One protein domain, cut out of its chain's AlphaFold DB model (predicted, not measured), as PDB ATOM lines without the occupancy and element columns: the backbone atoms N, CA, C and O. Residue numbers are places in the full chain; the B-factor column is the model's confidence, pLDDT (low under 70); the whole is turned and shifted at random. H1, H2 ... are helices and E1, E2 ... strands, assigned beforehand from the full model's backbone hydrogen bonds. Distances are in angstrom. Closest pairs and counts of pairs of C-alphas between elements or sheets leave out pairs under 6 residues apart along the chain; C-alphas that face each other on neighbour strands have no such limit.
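AT A GLANCE: This is residues 14 to 97 of the 98 residues of an uncharacterized protein of Desulfosporosinus lacus DSM 15449 (UniProt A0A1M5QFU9). Two long helices, H1 and H2, stand apart as the legs of an open V, with the loop of residues 52 to 65 and the small hairpin E1 E2 around its corner. The unnamed stretch 14 to 33 lies at H1's far end, and residues 84 to 97, mostly H2, stick out. The 84 printed residues run H1, E1, E2, H2, mostly helix with one antiparallel sheet; the whole is flat, 47 by 41 by 19 A, and only just extended, close to loose, with a radius of gyration of the C-alphas of 18.1 A.

HOW THE PARTS SIT: Start at the hairpin of E1, residues 66 to 68, and E2, residues 71 to 73, antiparallel at 125 degrees; N 68 and O 71 are within hydrogen-bond range at 2.7 A. From E2 a tight link leads to H2, residues 77 to 95; the closest C-alphas of E1 and H2, Gln 66 and Glu 77, are 7.1 A apart. H1, residues 34 to 51, is apart from E2 and H2. In H1 and H2 every O i to N i+4 pair is within hydrogen-bond range.

IN THESE COORDINATES: Find C-alpha 34 at (-20.506, -83.729, 32.637), where H1 begins its 25.7 A. H2 runs 27.1 A to C-alpha 95 at (-37.444, -100.784, 62.133). E1 and E2 have three residues each.

THE WHOLE: The farthest C-alphas, Asn 27 and Ser 96, are 52.9 A apart. The printed part has no cut. The link from H1 to E1 is long. Confidence is under 70 at residues 63 to 68 and 97.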
ATOM      1  N   GLU A  14      -6.020 -81.302  31.492       96.50
ATOM      2  CA  GLU A  14      -6.306 -81.902  32.795       96.50
ATOM      3  C   GLU A  14      -7.690 -81.490  33.307       96.50
ATOM      4  O   GLU A  14      -8.122 -80.338  33.194       96.50
ATOM      5  N   CYS A  15      -8.426 -82.453  33.859       96.12
ATOM      6  CA  CYS A  15      -9.726 -82.217  34.469       96.12
ATOM      7  C   CYS A  15      -9.562 -81.467  35.794       96.12
ATOM      8  O   CYS A  15      -8.927 -81.969  36.714       96.12
ATOM      9  N   LEU A  16     -10.235 -80.323  35.945       94.44
ATOM     10  CA  LEU A  16     -10.148 -79.509  37.169       94.44
ATOM     11  C   LEU A  16     -10.784 -80.136  38.422       94.44
ATOM     12  O   LEU A  16     -10.698 -79.551  39.499       94.44
ATOM     13  N   GLU A  17     -11.476 -81.268  38.288       93.75
ATOM     14  CA  GLU A  17     -12.099 -81.958  39.423       93.75
ATOM     15  C   GLU A  17     -11.294 -83.186  39.853       93.75
ATOM     16  O   GLU A  17     -10.864 -83.255  40.999       93.75
ATOM     17  N   CYS A  18     -11.009 -84.095  38.915       94.38
ATOM     18  CA  CYS A  18     -10.341 -85.362  39.212       94.38
ATOM     19  C   CYS A  18      -8.853 -85.416  38.823       94.38
ATOM     20  O   CYS A  18      -8.208 -86.428  39.071       94.38
ATOM     21  N   GLY A  19      -8.314 -84.390  38.152       94.81
ATOM     22  CA  GLY A  19      -6.918 -84.339  37.692       94.81
ATOM     23  C   GLY A  19      -6.589 -85.205  36.469       94.81
ATOM     24  O   GLY A  19      -5.492 -85.118  35.933       94.81
ATOM     25  N   LEU A  20      -7.523 -86.024  35.973       96.56
ATOM     26  CA  LEU A  20      -7.260 -86.879  34.812       96.56
ATOM     27  C   LEU A  20      -7.012 -86.058  33.544       96.56
ATOM     28  O   LEU A  20      -7.779 -85.145  33.227       96.56
ATOM     29  N   THR A  21      -5.990 -86.447  32.783       96.44
ATOM     30  CA  THR A  21      -5.757 -85.925  31.433       96.44
ATOM     31  C   THR A  21      -6.796 -86.501  30.468       96.44
ATOM     32  O   THR A  21      -7.041 -87.705  30.450       96.44
ATOM     33  N   PHE A  22      -7.423 -85.649  29.662       94.75
ATOM     34  CA  PHE A  22      -8.437 -86.022  28.679       94.75
ATOM     35  C   PHE A  22      -8.278 -85.210  27.390       94.75
ATOM     36  O   PHE A  22      -7.732 -84.106  27.394       94.75
ATOM     37  N   VAL A  23      -8.783 -85.743  26.277       94.12
ATOM     38  CA  VAL A  23      -8.837 -85.016  25.002       94.12
ATOM     39  C   VAL A  23     -10.170 -84.263  24.933       94.12
ATOM     40  O   VAL A  23     -11.224 -84.905  24.941       94.12
ATOM     41  N   PRO A  24     -10.177 -82.918  24.918       92.69
ATOM     42  CA  PRO A  24     -11.413 -82.145  24.873       92.69
ATOM     43  C   PRO A  24     -12.129 -82.325  23.531       92.69
ATOM     44  O   PRO A  24     -11.521 -82.215  22.471       92.69
ATOM     45  N   THR A  25     -13.442 -82.554  23.569       91.19
ATOM     46  CA  THR A  25     -14.278 -82.678  22.361       91.19
ATOM     47  C   THR A  25     -14.858 -81.336  21.920       91.19
ATOM     48  O   THR A  25     -15.303 -81.193  20.784       91.19
ATOM     49  N   ALA A  26     -14.840 -80.340  22.807       88.81
ATOM     50  CA  ALA A  26     -15.324 -78.992  22.549       88.81
ATOM     51  C   ALA A  26     -14.314 -77.928  22.997       88.81
ATOM     52  O   ALA A  26     -13.582 -78.089  23.983       88.81
ATOM     53  N   ASN A  27     -14.333 -76.788  22.302       87.25
ATOM     54  CA  ASN A  27     -13.578 -75.613  22.719       87.25
ATOM     55  C   ASN A  27     -14.022 -75.178  24.123       87.25
ATOM     56  O   ASN A  27     -15.210 -75.052  24.408       87.25
ATOM     57  N   GLY A  28     -13.052 -74.966  25.014       87.75
ATOM     58  CA  GLY A  28     -13.312 -74.545  26.393       87.75
ATOM     59  C   GLY A  28     -13.736 -75.659  27.359       87.75
ATOM     60  O   GLY A  28     -14.074 -75.352  28.500       87.75
ATOM     61  N   GLN A  29     -13.697 -76.940  26.970       93.12
ATOM     62  CA  GLN A  29     -13.963 -78.034  27.908       93.12
ATOM     63  C   GLN A  29     -12.879 -78.091  29.003       93.12
ATOM     64  O   GLN A  29     -11.687 -78.193  28.712       93.12
ATOM     65  N   ARG A  30     -13.312 -78.010  30.270       95.06
ATOM     66  CA  ARG A  30     -12.455 -77.979  31.478       95.06
ATOM     67  C   ARG A  30     -12.526 -79.254  32.326       95.06
ATOM     68  O   ARG A  30     -11.793 -79.394  33.297       95.06
ATOM     69  N   PHE A  31     -13.449 -80.152  31.990       96.75
ATOM     70  CA  PHE A  31     -13.742 -81.358  32.758       96.75
ATOM     71  C   PHE A  31     -13.830 -82.549  31.815       96.75
ATOM     72  O   PHE A  31     -14.386 -82.428  30.721       96.75
ATOM     73  N   CYS A  32     -13.339 -83.706  32.254       94.56
ATOM     74  CA  CYS A  32     -13.386 -84.925  31.449       94.56
ATOM     75  C   CYS A  32     -14.818 -85.450  31.241       94.56
ATOM     76  O   CYS A  32     -15.081 -86.138  30.262       94.56
ATOM     77  N   CYS A  33     -15.764 -85.096  32.117       94.69
ATOM     78  CA  CYS A  33     -17.157 -85.510  31.998       94.69
ATOM     79  C   CYS A  33     -18.137 -84.457  32.543       94.69
ATOM     80  O   CYS A  33     -17.784 -83.550  33.307       94.69
ATOM     81  N   LYS A  34     -19.416 -84.601  32.169       94.50
ATOM     82  CA  LYS A  34     -20.506 -83.729  32.637       94.50
ATOM     83  C   LYS A  34     -20.721 -83.828  34.151       94.50
ATOM     84  O   LYS A  34     -21.077 -82.829  34.771       94.50
ATOM     85  N   ALA A  35     -20.485 -85.001  34.743       95.81
ATOM     86  CA  ALA A  35     -20.628 -85.211  36.182       95.81
ATOM     87  C   ALA A  35     -19.664 -84.319  36.976       95.81
ATOM     88  O   ALA A  35     -20.113 -83.582  37.848       95.81
ATOM     89  N   HIS A  36     -18.384 -84.285  36.596       96.19
ATOM     90  CA  HIS A  36     -17.372 -83.431  37.225       96.19
ATOM     91  C   HIS A  36     -17.658 -81.940  37.025       96.19
ATOM     92  O   HIS A  36     -17.554 -81.156  37.964       96.19
ATOM     93  N   SER A  37     -18.104 -81.541  35.828       95.44
ATOM     94  CA  SER A  37     -18.531 -80.157  35.572       95.44
ATOM     95  C   SER A  37     -19.678 -79.733  36.499       95.44
ATOM     96  O   SER A  37     -19.619 -78.688  37.155       95.44
ATOM     97  N   ASN A  38     -20.707 -80.578  36.617       95.75
ATOM     98  CA  ASN A  38     -21.842 -80.333  37.500       95.75
ATOM     99  C   ASN A  38     -21.427 -80.336  38.976       95.75
ATOM    100  O   ASN A  38     -21.811 -79.428  39.710       95.75
ATOM    101  N   GLY A  39     -20.634 -81.317  39.410       95.44
ATOM    102  CA  GLY A  39     -20.143 -81.432  40.784       95.44
ATOM    103  C   GLY A  39     -19.317 -80.218  41.195       95.44
ATOM    104  O   GLY A  39     -19.592 -79.600  42.224       95.44
ATOM    105  N   TYR A  40     -18.384 -79.798  40.338       94.94
ATOM    106  CA  TYR A  40     -17.586 -78.595  40.545       94.94
ATOM    107  C   TYR A  40     -18.462 -77.341  40.648       94.94
ATOM    108  O   TYR A  40     -18.318 -76.551  41.586       94.94
ATOM    109  N   ARG A  41     -19.422 -77.169  39.728       94.50
ATOM    110  CA  ARG A  41     -20.365 -76.040  39.755       94.50
ATOM    111  C   ARG A  41     -21.188 -76.019  41.043       94.50
ATOM    112  O   ARG A  41     -21.334 -74.956  41.641       94.50
ATOM    113  N   GLN A  42     -21.698 -77.168  41.485       94.12
ATOM    114  CA  GLN A  42     -22.481 -77.270  42.718       94.12
ATOM    115  C   GLN A  42     -21.632 -76.985  43.959       94.12
ATOM    116  O   GLN A  42     -22.088 -76.281  44.859       94.12
ATOM    117  N   LYS A  43     -20.380 -77.459  43.993       93.44
ATOM    118  CA  LYS A  43     -19.435 -77.142  45.070       93.44
ATOM    119  C   LYS A  43     -19.187 -75.636  45.153       93.44
ATOM    120  O   LYS A  43     -19.357 -75.062  46.222       93.44
ATOM    121  N   LYS A  44     -18.882 -74.986  44.025       94.19
ATOM    122  CA  LYS A  44     -18.660 -73.532  43.978       94.19
ATOM    123  C   LYS A  44     -19.902 -72.736  44.366       94.19
ATOM    124  O   LYS A  44     -19.796 -71.777  45.120       94.19
ATOM    125  N   LEU A  45     -21.081 -73.152  43.906       93.62
ATOM    126  CA  LEU A  45     -22.346 -72.528  44.294       93.62
ATOM    127  C   LEU A  45     -22.595 -72.656  45.801       93.62
ATOM    128  O   LEU A  45     -23.023 -71.696  46.436       93.62
ATOM    129  N   ARG A  46     -22.306 -73.826  46.379       92.12
ATOM    130  CA  ARG A  46     -22.411 -74.077  47.816       92.12
ATOM    131  C   ARG A  46     -21.451 -73.201  48.621       92.12
ATOM    132  O   ARG A  46     -21.890 -72.593  49.589       92.12
ATOM    133  N   GLU A  47     -20.181 -73.141  48.229       91.25
ATOM    134  CA  GLU A  47     -19.162 -72.295  48.869       91.25
ATOM    135  C   GLU A  47     -19.573 -70.819  48.831       91.25
ATOM    136  O   GLU A  47     -19.569 -70.156  49.865       91.25
ATOM    137  N   ARG A  48     -20.012 -70.336  47.661       93.50
ATOM    138  CA  ARG A  48     -20.477 -68.957  47.483       93.50
ATOM    139  C   ARG A  48     -21.669 -68.646  48.381       93.50
ATOM    140  O   ARG A  48     -21.626 -67.677  49.120       93.50
ATOM    141  N   ARG A  49     -22.689 -69.510  48.379       92.75
ATOM    142  CA  ARG A  49     -23.870 -69.348  49.236       92.75
ATOM    143  C   ARG A  49     -23.485 -69.262  50.707       92.75
ATOM    144  O   ARG A  49     -23.946 -68.359  51.378       92.75
ATOM    145  N   ILE A  50     -22.607 -70.141  51.192       87.38
ATOM    146  CA  ILE A  50     -22.153 -70.097  52.591       87.38
ATOM    147  C   ILE A  50     -21.441 -68.772  52.896       87.38
ATOM    148  O   ILE A  50     -21.712 -68.176  53.933       87.38
ATOM    149  N   ALA A  51     -20.575 -68.297  51.996       88.19
ATOM    150  CA  ALA A  51     -19.879 -67.019  52.160       88.19
ATOM    151  C   ALA A  51     -20.831 -65.808  52.136       88.19
ATOM    152  O   ALA A  51     -20.603 -64.838  52.847       88.19
ATOM    153  N   GLU A  52     -21.912 -65.884  51.355       90.69
ATOM    154  CA  GLU A  52     -22.974 -64.871  51.274       90.69
ATOM    155  C   GLU A  52     -24.007 -64.984  52.417       90.69
ATOM    156  O   GLU A  52     -24.976 -64.234  52.431       90.69
ATOM    157  N   GLY A  53     -23.853 -65.927  53.358       87.75
ATOM    158  CA  GLY A  53     -24.850 -66.156  54.413       87.75
ATOM    159  C   GLY A  53     -26.155 -66.781  53.901       87.75
ATOM    160  O   GLY A  53     -27.206 -66.655  54.515       87.75
ATOM    161  N   LEU A  54     -26.112 -67.474  52.767       90.31
ATOM    162  CA  LEU A  54     -27.241 -68.158  52.147       90.31
ATOM    163  C   LEU A  54     -27.197 -69.664  52.410       90.31
ATOM    164  O   LEU A  54     -26.142 -70.298  52.515       90.31
ATOM    165  N   CYS A  55     -28.371 -70.287  52.426       91.06
ATOM    166  CA  CYS A  55     -28.488 -71.727  52.590       91.06
ATOM    167  C   CYS A  55     -27.810 -72.465  51.420       91.06
ATOM    168  O   CYS A  55     -28.205 -72.281  50.266       91.06
ATOM    169  N   PRO A  56     -26.865 -73.389  51.670       90.75
ATOM    170  CA  PRO A  56     -26.135 -74.099  50.623       90.75
ATOM    171  C   PRO A  56     -27.033 -74.987  49.755       90.75
ATOM    172  O   PRO A  56     -26.689 -75.263  48.608       90.75
ATOM    173  N   VAL A  57     -28.183 -75.418  50.282       90.12
ATOM    174  CA  VAL A  57     -29.124 -76.315  49.595       90.12
ATOM    175  C   VAL A  57     -30.113 -75.511  48.753       90.12
ATOM    176  O   VAL A  57     -30.094 -75.604  47.527       90.12
ATOM    177  N   CYS A  58     -30.944 -74.685  49.392       91.88
ATOM    178  CA  CYS A  58     -32.032 -73.977  48.714       91.88
ATOM    179  C   CYS A  58     -31.688 -72.543  48.283       91.88
ATOM    180  O   CYS A  58     -32.410 -71.980  47.471       91.88
ATOM    181  N   GLY A  59     -30.600 -71.949  48.787       91.06
ATOM    182  CA  GLY A  59     -30.212 -70.568  48.483       91.06
ATOM    183  C   GLY A  59     -31.013 -69.488  49.215       91.06
ATOM    184  O   GLY A  59     -30.843 -68.320  48.896       91.06
ATOM    185  N   SER A  60     -31.879 -69.852  50.166       90.75
ATOM    186  CA  SER A  60     -32.609 -68.879  50.993       90.75
ATOM    187  C   SER A  60     -31.675 -68.118  51.931       90.75
ATOM    188  O   SER A  60     -30.683 -68.688  52.387       90.75
ATOM    189  N   ASP A  61     -32.039 -66.878  52.249       88.00
ATOM    190  CA  ASP A  61     -31.327 -66.026  53.203       88.00
ATOM    191  C   ASP A  61     -31.223 -66.685  54.587       88.00
ATOM    192  O   ASP A  61     -32.193 -67.270  55.085       88.00
ATOM    193  N   MET A  62     -30.029 -66.654  55.185       80.38
ATOM    194  CA  MET A  62     -29.777 -67.119  56.548       80.38
ATOM    195  C   MET A  62     -29.079 -66.005  57.333       80.38
ATOM    196  O   MET A  62     -27.854 -66.002  57.453       80.38
ATOM    197  N   PRO A  63     -29.841 -65.087  57.947       64.94
ATOM    198  CA  PRO A  63     -29.256 -63.945  58.641       64.94
ATOM    199  C   PRO A  63     -28.474 -64.353  59.902       64.94
ATOM    200  O   PRO A  63     -27.769 -63.527  60.479       64.94
ATOM    201  N   LYS A  64     -28.612 -65.607  60.367       61.94
ATOM    202  CA  LYS A  64     -27.935 -66.156  61.551       61.94
ATOM    203  C   LYS A  64     -27.641 -67.645  61.387       61.94
ATOM    204  O   LYS A  64     -28.427 -68.382  60.786       61.94
ATOM    205  N   ALA A  65     -26.546 -68.089  61.997       62.00
ATOM    206  CA  ALA A  65     -26.268 -69.498  62.216       62.00
ATOM    207  C   ALA A  65     -27.397 -70.126  63.059       62.00
ATOM    208  O   ALA A  65     -27.671 -69.714  64.185       62.00
ATOM    209  N   GLN A  66     -28.112 -71.086  62.476       64.94
ATOM    210  CA  GLN A  66     -29.270 -71.735  63.101       64.94
ATOM    211  C   GLN A  66     -28.800 -72.809  64.097       64.94
ATOM    212  O   GLN A  66     -27.911 -73.577  63.752       64.94
ATOM    213  N   PRO A  67     -29.366 -72.959  65.302       61.44
ATOM    214  CA  PRO A  67     -28.931 -74.007  66.226       61.44
ATOM    215  C   PRO A  67     -29.285 -75.422  65.710       61.44
ATOM    216  O   PRO A  67     -30.446 -75.765  65.483       61.44
ATOM    217  N   TYR A  68     -28.282 -76.293  65.560       63.66
ATOM    218  CA  TYR A  68     -28.424 -77.718  65.225       63.66
ATOM    219  C   TYR A  68     -27.852 -78.615  66.327       63.66
ATOM    220  O   TYR A  68     -26.709 -79.082  66.281       63.66
ATOM    221  N   GLY A  69     -28.677 -78.904  67.333       70.25
ATOM    222  CA  GLY A  69     -28.224 -79.656  68.501       70.25
ATOM    223  C   GLY A  69     -27.154 -78.862  69.249       70.25
ATOM    224  O   GLY A  69     -27.413 -77.740  69.662       70.25
ATOM    225  N   LYS A  70     -25.950 -79.429  69.397       71.81
ATOM    226  CA  LYS A  70     -24.807 -78.773  70.063       71.81
ATOM    227  C   LYS A  70     -23.928 -77.928  69.122       71.81
ATOM    228  O   LYS A  70     -22.881 -77.459  69.549       71.81
ATOM    229  N   ARG A  71     -24.275 -77.816  67.835       71.69
ATOM    230  CA  ARG A  71     -23.481 -77.107  66.814       71.69
ATOM    231  C   ARG A  71     -24.362 -76.165  66.011       71.69
ATOM    232  O   ARG A  71     -25.574 -76.335  65.967       71.69
ATOM    233  N   GLU A  72     -23.749 -75.217  65.326       74.50
ATOM    234  CA  GLU A  72     -24.433 -74.358  64.366       74.50
ATOM    235  C   GLU A  72     -24.743 -75.118  63.061       74.50
ATOM    236  O   GLU A  72     -23.925 -75.874  62.528       74.50
ATOM    237  N   SER A  73     -25.967 -74.955  62.562       75.69
ATOM    238  CA  SER A  73     -26.453 -75.461  61.284       75.69
ATOM    239  C   SER A  73     -25.924 -74.585  60.166       75.69
ATOM    240  O   SER A  73     -26.106 -73.370  60.169       75.69
ATOM    241  N   LEU A  74     -25.384 -75.230  59.139       81.56
ATOM    242  CA  LEU A  74     -25.060 -74.581  57.870       81.56
ATOM    243  C   LEU A  74     -26.276 -74.500  56.934       81.56
ATOM    244  O   LEU A  74     -26.094 -74.289  55.744       81.56
ATOM    245  N   TYR A  75     -27.494 -74.765  57.412       86.31
ATOM    246  CA  TYR A  75     -28.699 -74.853  56.587       86.31
ATOM    247  C   TYR A  75     -29.821 -74.001  57.171       86.31
ATOM    248  O   TYR A  75     -29.918 -73.850  58.389       86.31
ATOM    249  N   CYS A  76     -30.722 -73.525  56.308       88.00
ATOM    250  CA  CYS A  76     -31.920 -72.828  56.764       88.00
ATOM    251  C   CYS A  76     -32.813 -73.779  57.571       88.00
ATOM    252  O   CYS A  76     -32.687 -75.007  57.473       88.00
ATOM    253  N   GLU A  77     -33.743 -73.220  58.340       85.38
ATOM    254  CA  GLU A  77     -34.687 -73.986  59.159       85.38
ATOM    255  C   GLU A  77     -35.426 -75.048  58.331       85.38
ATOM    256  O   GLU A  77     -35.384 -76.230  58.663       85.38
ATOM    257  N   LYS A  78     -35.967 -74.669  57.166       88.81
ATOM    258  CA  LYS A  78     -36.683 -75.590  56.266       88.81
ATOM    259  C   LYS A  78     -35.829 -76.784  55.835       88.81
ATOM    260  O   LYS A  78     -36.270 -77.927  55.914       88.81
ATOM    261  N   CYS A  79     -34.596 -76.544  55.387       89.94
ATOM    262  CA  CYS A  79     -33.694 -77.624  54.977       89.94
ATOM    263  C   CYS A  79     -33.205 -78.454  56.171       89.94
ATOM    264  O   CYS A  79     -32.957 -79.652  56.028       89.94
ATOM    265  N   THR A  80     -33.071 -77.834  57.342       87.44
ATOM    266  CA  THR A  80     -32.720 -78.512  58.590       87.44
ATOM    267  C   THR A  80     -33.825 -79.477  59.018       87.44
ATOM    268  O   THR A  80     -33.539 -80.651  59.268       87.44
ATOM    269  N   GLU A  81     -35.076 -79.019  59.035       87.62
ATOM    270  CA  GLU A  81     -36.247 -79.828  59.378       87.62
ATOM    271  C   GLU A  81     -36.488 -80.931  58.351       87.62
ATOM    272  O   GLU A  81     -36.592 -82.095  58.731       87.62
ATOM    273  N   ALA A  82     -36.423 -80.624  57.051       89.25
ATOM    274  CA  ALA A  82     -36.524 -81.639  56.001       89.25
ATOM    275  C   ALA A  82     -35.471 -82.750  56.173       89.25
ATOM    276  O   ALA A  82     -35.756 -83.940  56.012       89.25
ATOM    277  N   ARG A  83     -34.242 -82.389  56.570       85.94
ATOM    278  CA  ARG A  83     -33.180 -83.364  56.852       85.94
ATOM    279  C   ARG A  83     -33.457 -84.185  58.112       85.94
ATOM    280  O   ARG A  83     -33.136 -85.375  58.138       85.94
ATOM    281  N   ARG A  84     -34.009 -83.576  59.165       85.94
ATOM    282  CA  ARG A  84     -34.422 -84.288  60.388       85.94
ATOM    283  C   ARG A  84     -35.553 -85.265  60.083       85.94
ATOM    284  O   ARG A  84     -35.466 -86.419  60.498       85.94
ATOM    285  N   GLU A  85     -36.552 -84.843  59.319       88.88
ATOM    286  CA  GLU A  85     -37.666 -85.690  58.907       88.88
ATOM    287  C   GLU A  85     -37.196 -86.867  58.051       88.88
ATOM    288  O   GLU A  85     -37.536 -88.009  58.345       88.88
ATOM    289  N   SER A  86     -36.340 -86.622  57.055       89.06
ATOM    290  CA  SER A  86     -35.769 -87.691  56.230       89.06
ATOM    291  C   SER A  86     -35.039 -88.739  57.081       89.06
ATOM    292  O   SER A  86     -35.283 -89.931  56.909       89.06
ATOM    293  N   LYS A  87     -34.237 -88.319  58.073       87.19
ATOM    294  CA  LYS A  87     -33.599 -89.249  59.024       87.19
ATOM    295  C   LYS A  87     -34.614 -90.040  59.854       87.19
ATOM    296  O   LYS A  87     -34.403 -91.231  60.071       87.19
ATOM    297  N   ARG A  88     -35.694 -89.400  60.322       89.62
ATOM    298  CA  ARG A  88     -36.770 -90.082  61.064       89.62
ATOM    299  C   ARG A  88     -37.430 -91.152  60.195       89.62
ATOM    300  O   ARG A  88     -37.505 -92.291  60.635       89.62
ATOM    301  N   ARG A  89     -37.801 -90.816  58.953       89.94
ATOM    302  CA  ARG A  89     -38.388 -91.761  57.986       89.94
ATOM    303  C   ARG A  89     -37.444 -92.920  57.658       89.94
ATOM    304  O   ARG A  89     -37.883 -94.060  57.599       89.94
ATOM    305  N   SER A  90     -36.149 -92.655  57.460       88.56
ATOM    306  CA  SER A  90     -35.164 -93.717  57.207       88.56
ATOM    307  C   SER A  90     -35.023 -94.677  58.387       88.56
ATOM    308  O   SER A  90     -34.905 -95.878  58.169       88.56
ATOM    309  N   ARG A  91     -35.054 -94.163  59.625       87.06
ATOM    310  CA  ARG A  91     -34.998 -94.989  60.836       87.06
ATOM    311  C   ARG A  91     -36.267 -95.821  61.014       87.06
ATOM    312  O   ARG A  91     -36.165 -97.003  61.296       87.06
ATOM    313  N   ASP A  92     -37.434 -95.214  60.815       87.19
ATOM    314  CA  ASP A  92     -38.728 -95.901  60.879       87.19
ATOM    315  C   ASP A  92     -38.794 -97.056  59.868       87.19
ATOM    316  O   ASP A  92     -39.009 -98.205  60.244       87.19
ATOM    317  N   LYS A  93     -38.410 -96.786  58.611       86.50
ATOM    318  CA  LYS A  93     -38.301 -97.806  57.559       86.50
ATOM    319  C   LYS A  93     -37.344 -98.947  57.923       86.50
ATOM    320  O   LYS A  93     -37.589-100.080  57.529       86.50
ATOM    321  N   GLN A  94     -36.253 -98.665  58.639       84.44
ATOM    322  CA  GLN A  94     -35.323 -99.700  59.098       84.44
ATOM    323  C   GLN A  94     -35.956-100.599  60.172       84.44
ATOM    324  O   GLN A  94     -35.733-101.805  60.149       84.44
ATOM    325  N   MET A  95     -36.764-100.030  61.072       74.50
ATOM    326  CA  MET A  95     -37.444-100.784  62.133       74.50
ATOM    327  C   MET A  95     -38.631-101.603  61.613       74.50
ATOM    328  O   MET A  95     -38.899-102.655  62.165       74.50
ATOM    329  N   SER A  96     -39.309-101.176  60.542       77.62
ATOM    330  CA  SER A  96     -40.395-101.959  59.919       77.62
ATOM    331  C   SER A  96     -39.918-103.138  59.060       77.62
ATOM    332  O   SER A  96     -40.737-103.930  58.606       77.62
ATOM    333  N   LEU A  97     -38.617-103.212  58.765       69.69
ATOM    334  CA  LEU A  97     -37.992-104.294  57.991       69.69
ATOM    335  C   LEU A  97     -37.275-105.323  58.881       69.69
ATOM    336  O   LEU A  97     -36.669-106.250  58.347       69.69
TER     337      LEU A  97